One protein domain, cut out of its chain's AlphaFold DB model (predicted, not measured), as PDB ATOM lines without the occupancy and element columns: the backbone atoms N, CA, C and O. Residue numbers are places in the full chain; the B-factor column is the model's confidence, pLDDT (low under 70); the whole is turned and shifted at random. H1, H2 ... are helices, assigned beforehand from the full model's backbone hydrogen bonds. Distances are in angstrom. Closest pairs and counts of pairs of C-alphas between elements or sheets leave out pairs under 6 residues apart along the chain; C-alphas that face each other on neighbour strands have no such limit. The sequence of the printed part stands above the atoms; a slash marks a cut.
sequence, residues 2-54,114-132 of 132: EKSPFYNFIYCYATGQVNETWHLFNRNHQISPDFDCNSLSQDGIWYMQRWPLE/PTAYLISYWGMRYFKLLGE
ATOM      1  N   GLU A   2     358.799 377.591 301.721       63.56
ATOM      2  CA  GLU A   2     359.782 376.617 301.247       63.56
ATOM      3  C   GLU A   2     360.506 376.012 302.452       63.56
ATOM      4  O   GLU A   2     360.581 376.615 303.520       63.56
ATOM      5  N   LYS A   3     361.043 374.806 302.316       71.19
ATOM      6  CA  LYS A   3     361.833 374.223 303.394       71.19
ATOM      7  C   LYS A   3     363.288 374.754 303.436       71.19
ATOM      8  O   LYS A   3     364.100 374.227 304.185       71.19
ATOM      9  N   SER A   4     363.639 375.743 302.610       78.44
ATOM     10  CA  SER A   4     364.967 376.365 302.573       78.44
ATOM     11  C   SER A   4     364.973 377.656 303.404       78.44
ATOM     12  O   SER A   4     364.305 378.622 303.014       78.44
ATOM     13  N   PRO A   5     365.738 377.725 304.514       84.56
ATOM     14  CA  PRO A   5     365.863 378.938 305.325       84.56
ATOM     15  C   PRO A   5     366.310 380.161 304.521       84.56
ATOM     16  O   PRO A   5     365.845 381.269 304.770       84.56
ATOM     17  N   PHE A   6     367.153 379.956 303.505       82.62
ATOM     18  CA  PHE A   6     367.640 381.007 302.613       82.62
ATOM     19  C   PHE A   6     366.513 381.726 301.861       82.62
ATOM     20  O   PHE A   6     366.424 382.953 301.871       82.62
ATOM     21  N   TYR A   7     365.630 380.966 301.216       82.31
ATOM     22  CA  TYR A   7     364.532 381.540 300.443       82.31
ATOM     23  C   TYR A   7     363.470 382.172 301.320       82.31
ATOM     24  O   TYR A   7     362.938 383.229 300.992       82.31
ATOM     25  N   ASN A   8     363.197 381.535 302.450       84.56
ATOM     26  CA  ASN A   8     362.270 382.019 303.458       84.56
ATOM     27  C   ASN A   8     362.658 383.404 303.964       84.56
ATOM     28  O   ASN A   8     361.839 384.318 304.050       84.56
ATOM     29  N   PHE A   9     363.946 383.554 304.212       83.06
ATOM     30  CA  PHE A   9     364.569 384.797 304.585       83.06
ATOM     31  C   PHE A   9     364.495 385.865 303.473       83.06
ATOM     32  O   PHE A   9     364.011 386.969 303.720       83.06
ATOM     33  N   ILE A  10     364.872 385.538 302.227       81.06
ATOM     34  CA  ILE A  10     364.751 386.467 301.083       81.06
ATOM     35  C   ILE A  10     363.294 386.884 300.852       81.06
ATOM     36  O   ILE A  10     363.017 388.039 300.521       81.06
ATOM     37  N   TYR A  11     362.349 385.963 301.034       81.75
ATOM     38  CA  TYR A  11     360.926 386.250 300.936       81.75
ATOM     39  C   TYR A  11     360.524 387.319 301.952       81.75
ATOM     40  O   TYR A  11     359.984 388.347 301.553       81.75
ATOM     41  N   CYS A  12     360.857 387.120 303.228       81.50
ATOM     42  CA  CYS A  12     360.565 388.069 304.301       81.50
ATOM     43  C   CYS A  12     361.141 389.477 304.032       81.50
ATOM     44  O   CYS A  12     360.535 390.482 304.405       81.50
ATOM     45  N   TYR A  13     362.263 389.571 303.312       78.12
ATOM     46  CA  TYR A  13     362.816 390.848 302.849       78.12
ATOM     47  C   TYR A  13     361.989 391.487 301.756       78.12
ATOM     48  O   TYR A  13     361.567 392.632 301.887       78.12
ATOM     49  N   ALA A  14     361.729 390.741 300.685       76.44
ATOM     50  CA  ALA A  14     360.950 391.223 299.552       76.44
ATOM     51  C   ALA A  14     359.491 391.539 299.930       76.44
ATOM     52  O   ALA A  14     358.762 392.171 299.157       76.44
ATOM     53  N   THR A  15     359.029 391.064 301.090       75.69
ATOM     54  CA  THR A  15     357.693 391.341 301.616       75.69
ATOM     55  C   THR A  15     357.630 392.511 302.582       75.69
ATOM     56  O   THR A  15     356.528 392.996 302.834       75.69
ATOM     57  N   GLY A  16     358.770 392.995 303.078       71.88
ATOM     58  CA  GLY A  16     358.818 394.046 304.092       71.88
ATOM     59  C   GLY A  16     358.295 393.608 305.466       71.88
ATOM     60  O   GLY A  16     358.089 394.456 306.330       71.88
ATOM     61  N   GLN A  17     358.092 392.300 305.675       75.31
ATOM     62  CA  GLN A  17     357.565 391.721 306.921       75.31
ATOM     63  C   GLN A  17     358.610 391.637 308.043       75.31
ATOM     64  O   GLN A  17     358.304 391.199 309.150       75.31
ATOM     65  N   VAL A  18     359.844 392.071 307.777       75.06
ATOM     66  CA  VAL A  18     360.940 392.132 308.749       75.06
ATOM     67  C   VAL A  18     361.099 393.555 309.267       75.06
ATOM     68  O   VAL A  18     361.195 394.483 308.462       75.06
ATOM     69  N   ASN A  19     361.176 393.723 310.593       68.81
ATOM     70  CA  ASN A  19     361.478 394.997 311.270       68.81
ATOM     71  C   ASN A  19     360.678 396.203 310.741       68.81
ATOM     72  O   ASN A  19     361.203 397.307 310.616       68.81
ATOM     73  N   GLU A  20     359.410 395.983 310.396       63.72
ATOM     74  CA  GLU A  20     358.488 397.017 309.915       63.72
ATOM     75  C   GLU A  20     358.967 397.803 308.676       63.72
ATOM     76  O   GLU A  20     358.686 398.991 308.479       63.72
ATOM     77  N   THR A  21     359.673 397.117 307.777       64.56
ATOM     78  CA  THR A  21     360.238 397.682 306.540       64.56
ATOM     79  C   THR A  21     359.213 397.878 305.418       64.56
ATOM     80  O   THR A  21     359.575 398.155 304.275       64.56
ATOM     81  N   TRP A  22     357.921 397.818 305.748       62.12
ATOM     82  CA  TRP A  22     356.773 398.012 304.855       62.12
ATOM     83  C   TRP A  22     356.881 399.261 303.973       62.12
ATOM     84  O   TRP A  22     356.389 399.288 302.853       62.12
ATOM     85  N   HIS A  23     357.536 400.307 304.477       68.44
ATOM     86  CA  HIS A  23     357.733 401.569 303.768       68.44
ATOM     87  C   HIS A  23     358.691 401.459 302.567       68.44
ATOM     88  O   HIS A  23     358.631 402.297 301.671       68.44
ATOM     89  N   LEU A  24     359.560 400.443 302.524       69.56
ATOM     90  CA  LEU A  24     360.507 400.217 301.426       69.56
ATOM     91  C   LEU A  24     359.872 399.496 300.234       69.56
ATOM     92  O   LEU A  24     360.349 399.621 299.106       69.56
ATOM     93  N   PHE A  25     358.784 398.763 300.467       68.50
ATOM     94  CA  PHE A  25     358.113 397.963 299.455       68.50
ATOM     95  C   PHE A  25     356.643 398.362 299.415       68.50
ATOM     96  O   PHE A  25     355.876 398.020 300.306       68.50
ATOM     97  N   ASN A  26     356.243 399.094 298.375       59.75
ATOM     98  CA  ASN A  26     354.864 399.549 298.209       59.75
ATOM     99  C   ASN A  26     353.926 398.336 298.049       59.75
ATOM    100  O   ASN A  26     353.785 397.796 296.948       59.75
ATOM    101  N   ARG A  27     353.343 397.859 299.156       59.03
ATOM    102  CA  ARG A  27     352.544 396.629 299.193       59.03
ATOM    103  C   ARG A  27     351.123 396.853 299.673       59.03
ATOM    104  O   ARG A  27     350.874 397.318 300.781       59.03
ATOM    105  N   ASN A  28     350.205 396.311 298.880       56.78
ATOM    106  CA  ASN A  28     348.893 395.895 299.350       56.78
ATOM    107  C   ASN A  28     349.051 394.540 300.059       56.78
ATOM    108  O   ASN A  28     349.247 393.517 299.403       56.78
ATOM    109  N   HIS A  29     348.954 394.532 301.392       57.06
ATOM    110  CA  HIS A  29     349.075 393.353 302.272       57.06
ATOM    111  C   HIS A  29     348.122 392.187 301.947       57.06
ATOM    112  O   HIS A  29     348.265 391.100 302.483       57.06
ATOM    113  N   GLN A  30     347.151 392.385 301.058       55.53
ATOM    114  CA  GLN A  30     346.058 391.441 300.826       55.53
ATOM    115  C   GLN A  30     346.446 390.175 300.037       55.53
ATOM    116  O   GLN A  30     345.633 389.261 299.961       55.53
ATOM    117  N   ILE A  31     347.643 390.103 299.434       56.97
ATOM    118  CA  ILE A  31     348.031 388.985 298.542       56.97
ATOM    119  C   ILE A  31     349.057 388.033 299.184       56.97
ATOM    120  O   ILE A  31     349.162 386.881 298.764       56.97
ATOM    121  N   SER A  32     349.806 388.458 300.210       62.06
ATOM    122  CA  SER A  32     350.767 387.574 300.885       62.06
ATOM    123  C   SER A  32     350.195 386.993 302.171       62.06
ATOM    124  O   SER A  32     349.681 387.765 302.976       62.06
ATOM    125  N   PRO A  33     350.344 385.681 302.416       69.88
ATOM    126  CA  PRO A  33     350.098 385.121 303.736       69.88
ATOM    127  C   PRO A  33     350.984 385.811 304.783       69.88
ATOM    128  O   PRO A  33     352.142 386.139 304.500       69.88
ATOM    129  N   ASP A  34     350.453 385.995 305.987       68.69
ATOM    130  CA  ASP A  34     351.245 386.445 307.129       68.69
ATOM    131  C   ASP A  34     352.076 385.266 307.643       68.69
ATOM    132  O   ASP A  34     351.545 384.269 308.137       68.69
ATOM    133  N   PHE A  35     353.393 385.363 307.476       77.94
ATOM    134  CA  PHE A  35     354.358 384.417 308.023       77.94
ATOM    135  C   PHE A  35     355.070 385.041 309.224       77.94
ATOM    136  O   PHE A  35     355.257 386.257 309.277       77.94
ATOM    137  N   ASP A  36     355.515 384.208 310.169       84.06
ATOM    138  CA  ASP A  36     356.340 384.665 311.290       84.06
ATOM    139  C   ASP A  36     357.775 384.958 310.828       84.06
ATOM    140  O   ASP A  36     358.702 384.163 311.003       84.06
ATOM    141  N   CYS A  37     357.959 386.115 310.198       83.12
ATOM    142  CA  CYS A  37     359.251 386.522 309.666       83.12
ATOM    143  C   CYS A  37     360.329 386.719 310.739       83.12
ATOM    144  O   CYS A  37     361.507 386.741 310.382       83.12
ATOM    145  N   ASN A  38     359.982 386.784 312.029       83.12
ATOM    146  CA  ASN A  38     360.976 386.791 313.101       83.12
ATOM    147  C   ASN A  38     361.632 385.414 313.239       83.12
ATOM    148  O   ASN A  38     362.858 385.321 313.164       83.12
ATOM    149  N   SER A  39     360.836 384.345 313.357       86.25
ATOM    150  CA  SER A  39     361.353 382.966 313.393       86.25
ATOM    151  C   SER A  39     362.153 382.640 312.131       86.25
ATOM    152  O   SER A  39     363.242 382.081 312.191       86.25
ATOM    153  N   LEU A  40     361.652 383.054 310.970       87.19
ATOM    154  CA  LEU A  40     362.271 382.738 309.681       87.19
ATOM    155  C   LEU A  40     363.572 383.505 309.446       87.19
ATOM    156  O   LEU A  40     364.490 383.004 308.798       87.19
ATOM    157  N   SER A  41     363.670 384.711 310.004       86.00
ATOM    158  CA  SER A  41     364.923 385.462 310.029       86.00
ATOM    159  C   SER A  41     365.966 384.775 310.909       86.00
ATOM    160  O   SER A  41     367.134 384.751 310.533       86.00
ATOM    161  N   GLN A  42     365.566 384.170 312.036       88.75
ATOM    162  CA  GLN A  42     366.478 383.387 312.880       88.75
ATOM    163  C   GLN A  42     367.000 382.145 312.151       88.75
ATOM    164  O   GLN A  42     368.207 381.904 312.165       88.75
ATOM    165  N   ASP A  43     366.133 381.418 311.440       90.06
ATOM    166  CA  ASP A  43     366.549 380.286 310.601       90.06
ATOM    167  C   ASP A  43     367.524 380.733 309.501       90.06
ATOM    168  O   ASP A  43     368.523 380.064 309.226       90.06
ATOM    169  N   GLY A  44     367.268 381.895 308.890       89.94
ATOM    170  CA  GLY A  44     368.173 382.517 307.926       89.94
ATOM    171  C   GLY A  44     369.542 382.843 308.530       89.94
ATOM    172  O   GLY A  44     370.567 382.541 307.920       89.94
ATOM    173  N   ILE A  45     369.583 383.421 309.736       90.94
ATOM    174  CA  ILE A  45     370.834 383.717 310.454       90.94
ATOM    175  C   ILE A  45     371.600 382.426 310.749       90.94
ATOM    176  O   ILE A  45     372.788 382.348 310.438       90.94
ATOM    177  N   TRP A  46     370.929 381.404 311.287       91.81
ATOM    178  CA  TRP A  46     371.523 380.086 311.534       91.81
ATOM    179  C   TRP A  46     372.132 379.495 310.257       91.81
ATOM    180  O   TRP A  46     373.262 379.006 310.260       91.81
ATOM    181  N   TYR A  47     371.408 379.604 309.144       90.88
ATOM    182  CA  TYR A  47     371.856 379.134 307.841       90.88
ATOM    183  C   TYR A  47     373.115 379.873 307.367       90.88
ATOM    184  O   TYR A  47     374.059 379.249 306.887       90.88
ATOM    185  N   MET A  48     373.162 381.198 307.529       90.69
ATOM    186  CA  MET A  48     374.318 382.011 307.133       90.69
ATOM    187  C   MET A  48     375.543 381.763 308.011       90.69
ATOM    188  O   MET A  48     376.653 381.715 307.494       90.69
ATOM    189  N   GLN A  49     375.359 381.559 309.317       92.00
ATOM    190  CA  GLN A  49     376.454 381.244 310.243       92.00
ATOM    191  C   GLN A  49     377.173 379.938 309.895       92.00
ATOM    192  O   GLN A  49     378.343 379.773 310.231       92.00
ATOM    193  N   ARG A  50     376.472 379.020 309.229       92.81
ATOM    194  CA  ARG A  50     376.984 377.715 308.809       92.81
ATOM    195  C   ARG A  50     377.359 377.657 307.332       92.81
ATOM    196  O   ARG A  50     377.756 376.606 306.847       92.81
ATOM    197  N   TRP A  51     377.218 378.753 306.589       91.44
ATOM    198  CA  TRP A  51     377.569 378.750 305.175       91.44
ATOM    199  C   TRP A  51     379.095 378.607 305.007       91.44
ATOM    200  O   TRP A  51     379.842 379.406 305.577       91.44
ATOM    201  N   PRO A  52     379.585 377.645 304.206       90.69
ATOM    202  CA  PRO A  52     381.017 377.469 303.990       90.69
ATOM    203  C   PRO A  52     381.605 378.661 303.218       90.69
ATOM    204  O   PRO A  52     381.271 378.917 302.060       90.69
ATOM    205  N   LEU A  53     382.494 379.412 303.875       90.50
ATOM    206  CA  LEU A  53     383.095 380.638 303.325       90.50
ATOM    207  C   LEU A  53     384.206 380.381 302.303       90.50
ATOM    208  O   LEU A  53     384.606 381.301 301.598       90.50
ATOM    209  N   GLU A  54     384.712 379.154 302.230       91.44
ATOM    210  CA  GLU A  54     385.748 378.760 301.272       91.44
ATOM    211  C   GLU A  54     385.237 378.665 299.832       91.44
ATOM    212  O   GLU A  54     386.044 378.653 298.912       91.44
ATOM    213  N   PRO A 114     380.248 383.948 295.526       91.31
ATOM    214  CA  PRO A 114     379.869 384.392 296.865       91.31
ATOM    215  C   PRO A 114     378.513 385.112 296.912       91.31
ATOM    216  O   PRO A 114     378.105 385.565 297.981       91.31
ATOM    217  N   THR A 115     377.804 385.270 295.786       90.19
ATOM    218  CA  THR A 115     376.637 386.165 295.686       90.19
ATOM    219  C   THR A 115     375.535 385.776 296.657       90.19
ATOM    220  O   THR A 115     374.983 386.653 297.317       90.19
ATOM    221  N   ALA A 116     375.234 384.478 296.782       86.94
ATOM    222  CA  ALA A 116     374.182 383.989 297.674       86.94
ATOM    223  C   ALA A 116     374.462 384.361 299.142       86.94
ATOM    224  O   ALA A 116     373.573 384.847 299.847       86.94
ATOM    225  N   TYR A 117     375.714 384.216 299.577       89.50
ATOM    226  CA  TYR A 117     376.129 384.620 300.915       89.50
ATOM    227  C   TYR A 117     376.112 386.146 301.068       89.50
ATOM    228  O   TYR A 117     375.492 386.674 301.988       89.50
ATOM    229  N   LEU A 118     376.737 386.876 300.138       92.00
ATOM    230  CA  LEU A 118     376.896 388.329 300.231       92.00
ATOM    231  C   LEU A 118     375.563 389.075 300.218       92.00
ATOM    232  O   LEU A 118     375.366 389.959 301.048       92.00
ATOM    233  N   ILE A 119     374.643 388.734 299.310       88.06
ATOM    234  CA  ILE A 119     373.337 389.406 299.235       88.06
ATOM    235  C   ILE A 119     372.550 389.219 300.531       88.06
ATOM    236  O   ILE A 119     371.915 390.151 301.026       88.06
ATOM    237  N   SER A 120     372.657 388.031 301.121       87.62
ATOM    238  CA  SER A 120     371.989 387.718 302.372       87.62
ATOM    239  C   SER A 120     372.627 388.440 303.539       87.62
ATOM    240  O   SER A 120     371.928 389.138 304.267       87.62
ATOM    241  N   TYR A 121     373.948 388.343 303.677       90.44
ATOM    242  CA  TYR A 121     374.699 389.015 304.728       90.44
ATOM    243  C   TYR A 121     374.442 390.525 304.721       90.44
ATOM    244  O   TYR A 121     374.047 391.092 305.740       90.44
ATOM    245  N   TRP A 122     374.591 391.182 303.566       90.06
ATOM    246  CA  TRP A 122     374.356 392.621 303.460       90.06
ATOM    247  C   TRP A 122     372.897 392.993 303.693       90.06
ATOM    248  O   TRP A 122     372.638 394.003 304.344       90.06
ATOM    249  N   GLY A 123     371.949 392.161 303.256       85.69
ATOM    250  CA  GLY A 123     370.548 392.333 303.611       85.69
ATOM    251  C   GLY A 123     370.326 392.261 305.127       85.69
ATOM    252  O   GLY A 123     369.696 393.150 305.688       85.69
ATOM    253  N   MET A 124     370.902 391.268 305.825       87.25
ATOM    254  CA  MET A 124     370.797 391.148 307.296       87.25
ATOM    255  C   MET A 124     371.400 392.339 308.022       87.25
ATOM    256  O   MET A 124     370.823 392.825 308.994       87.25
ATOM    257  N   ARG A 125     372.534 392.844 307.530       87.81
ATOM    258  CA  ARG A 125     373.143 394.071 308.048       87.81
ATOM    259  C   ARG A 125     372.235 395.278 307.832       87.81
ATOM    260  O   ARG A 125     372.019 396.037 308.770       87.81
ATOM    261  N   TYR A 126     371.700 395.452 306.625       85.19
ATOM    262  CA  TYR A 126     370.844 396.585 306.275       85.19
ATOM    263  C   TYR A 126     369.573 396.629 307.131       85.19
ATOM    264  O   TYR A 126     369.218 397.680 307.662       85.19
ATOM    265  N   PHE A 127     368.938 395.476 307.338       82.38
ATOM    266  CA  PHE A 127     367.726 395.349 308.145       82.38
ATOM    267  C   PHE A 127     367.974 395.218 309.653       82.38
ATOM    268  O   PHE A 127     367.016 395.043 310.403       82.38
ATOM    269  N   LYS A 128     369.230 395.338 310.110       85.56
ATOM    270  CA  LYS A 128     369.620 395.251 311.529       85.56
ATOM    271  C   LYS A 128     369.177 393.948 312.206       85.56
ATOM    272  O   LYS A 128     368.704 393.952 313.337       85.56
ATOM    273  N   LEU A 129     369.304 392.833 311.491       83.38
ATOM    274  CA  LEU A 129     369.020 391.497 312.025       83.38
ATOM    275  C   LEU A 129     370.222 390.851 312.710       83.38
ATOM    276  O   LEU A 129     370.064 389.954 313.533       83.38
ATOM    277  N   LEU A 130     371.424 391.292 312.354       82.94
ATOM    278  CA  LEU A 130     372.648 390.894 313.032       82.94
ATOM    279  C   LEU A 130     372.823 391.832 314.227       82.94
ATOM    280  O   LEU A 130     372.681 393.045 314.059       82.94
ATOM    281  N   GLY A 131     373.081 391.271 315.412       75.62
ATOM    282  CA  GLY A 131     373.407 392.061 316.604       75.62
ATOM    283  C   GLY A 131     374.577 393.021 316.348       75.62
ATOM    284  O   GLY A 131     375.327 392.839 315.385       75.62
ATOM    285  N   GLU A 132     374.692 394.054 317.185       55.44
ATOM    286  CA  GLU A 132     375.803 395.020 317.117       55.44
ATOM    287  C   GLU A 132     377.167 394.382 317.412       55.44
ATOM    288  O   GLU A 132     377.249 393.536 318.333       55.44
TER     289      GLU A 132
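Overview. This is residues 2 to 54 and 114 to 132 of the 132 residues of the protein "Hypothetical protein" of Adineta steineri (UniProt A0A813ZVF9). Three helices, H1, H3 and H4, stand steeply to one another with their centres in a triangle; H1 packs on H3, and H4 stands nearer the end of H3 than its start. A long loop, residues 25 to 36, swings out at one end of the longest axis and leads from the small helix H2 back to H3, while the stretch after H3 reaches Glu 54 at the other end. The printed part has 72 residues, with four named helices in the order H1, H2, H3, H4 and no named strand, so the class is all helix. It is compact, with a radius of gyration of the C-alphas of 12.2 A, and its outline is elongated, spanning 41 by 26 by 21 A.

Arrangement. Begin with H1, residues 5 to 15, and look from it to H3, residues 37 to 49. They touch, with 17 pairs of C-alphas within 8 A, and run opposite ways at a steep tilt of 47 degrees; their closest C-alphas are those of Pro 5 and Gly 44, 5.0 A apart. H2, residues 21 to 24, is close to H1 but not clearly touching, the closest C-alphas being those of Thr 15 and Trp 22 at 7.5 A. H2 is apart from H3 and from H4, residues 115 to 126. H3 and H4 only just touch, with 3 pairs of C-alphas within 8 A, by residue 48 alone of H3 and residues 117 to 121 alone of H4. There the closest C-alphas, Met 48 and Tyr 117, are 7.0 A apart, and the two helices run opposite ways at a steep tilt of 52 degrees. H1 and H4 are close but not clearly touching, with Ile 10 and Ser 120 the closest C-alphas at 7.5 A; they run the same way at a steep tilt of 52 degrees. In H1 and H3 every O i to N i+4 pair is within hydrogen-bond range, in H4 7 of 8 are, and H2 is too short for such a pair.

Along the chain. Find C-alpha 5 at (365.863, 378.938, 305.325); from there H1 runs 15.3 A to C-alpha 15. H2 follows from Thr 21 to Leu 24, 5.7 A. At C-alpha 37, (359.251, 386.522, 309.666), H3 begins and runs 18.0 A to Gln 49. H4 runs 15.9 A from Thr 115 to Tyr 126, whose C-alpha is at (370.844, 396.585, 306.275).

Size, cuts and confidence. The C-alphas of Gln 30 and Glu 54, the two farthest apart, are 41.7 A from each other. The link from H1 to H2 is tight, and that from H2 to H3 is long, with 12 residues. Residues 55 to 113 are not printed, and C-alphas 54 and 114 stand 9.3 A apart across this cut. The mean pLDDT of the printed part is 79.5; look for values under 70 at residue 2, residues 19 to 34 and residue 132.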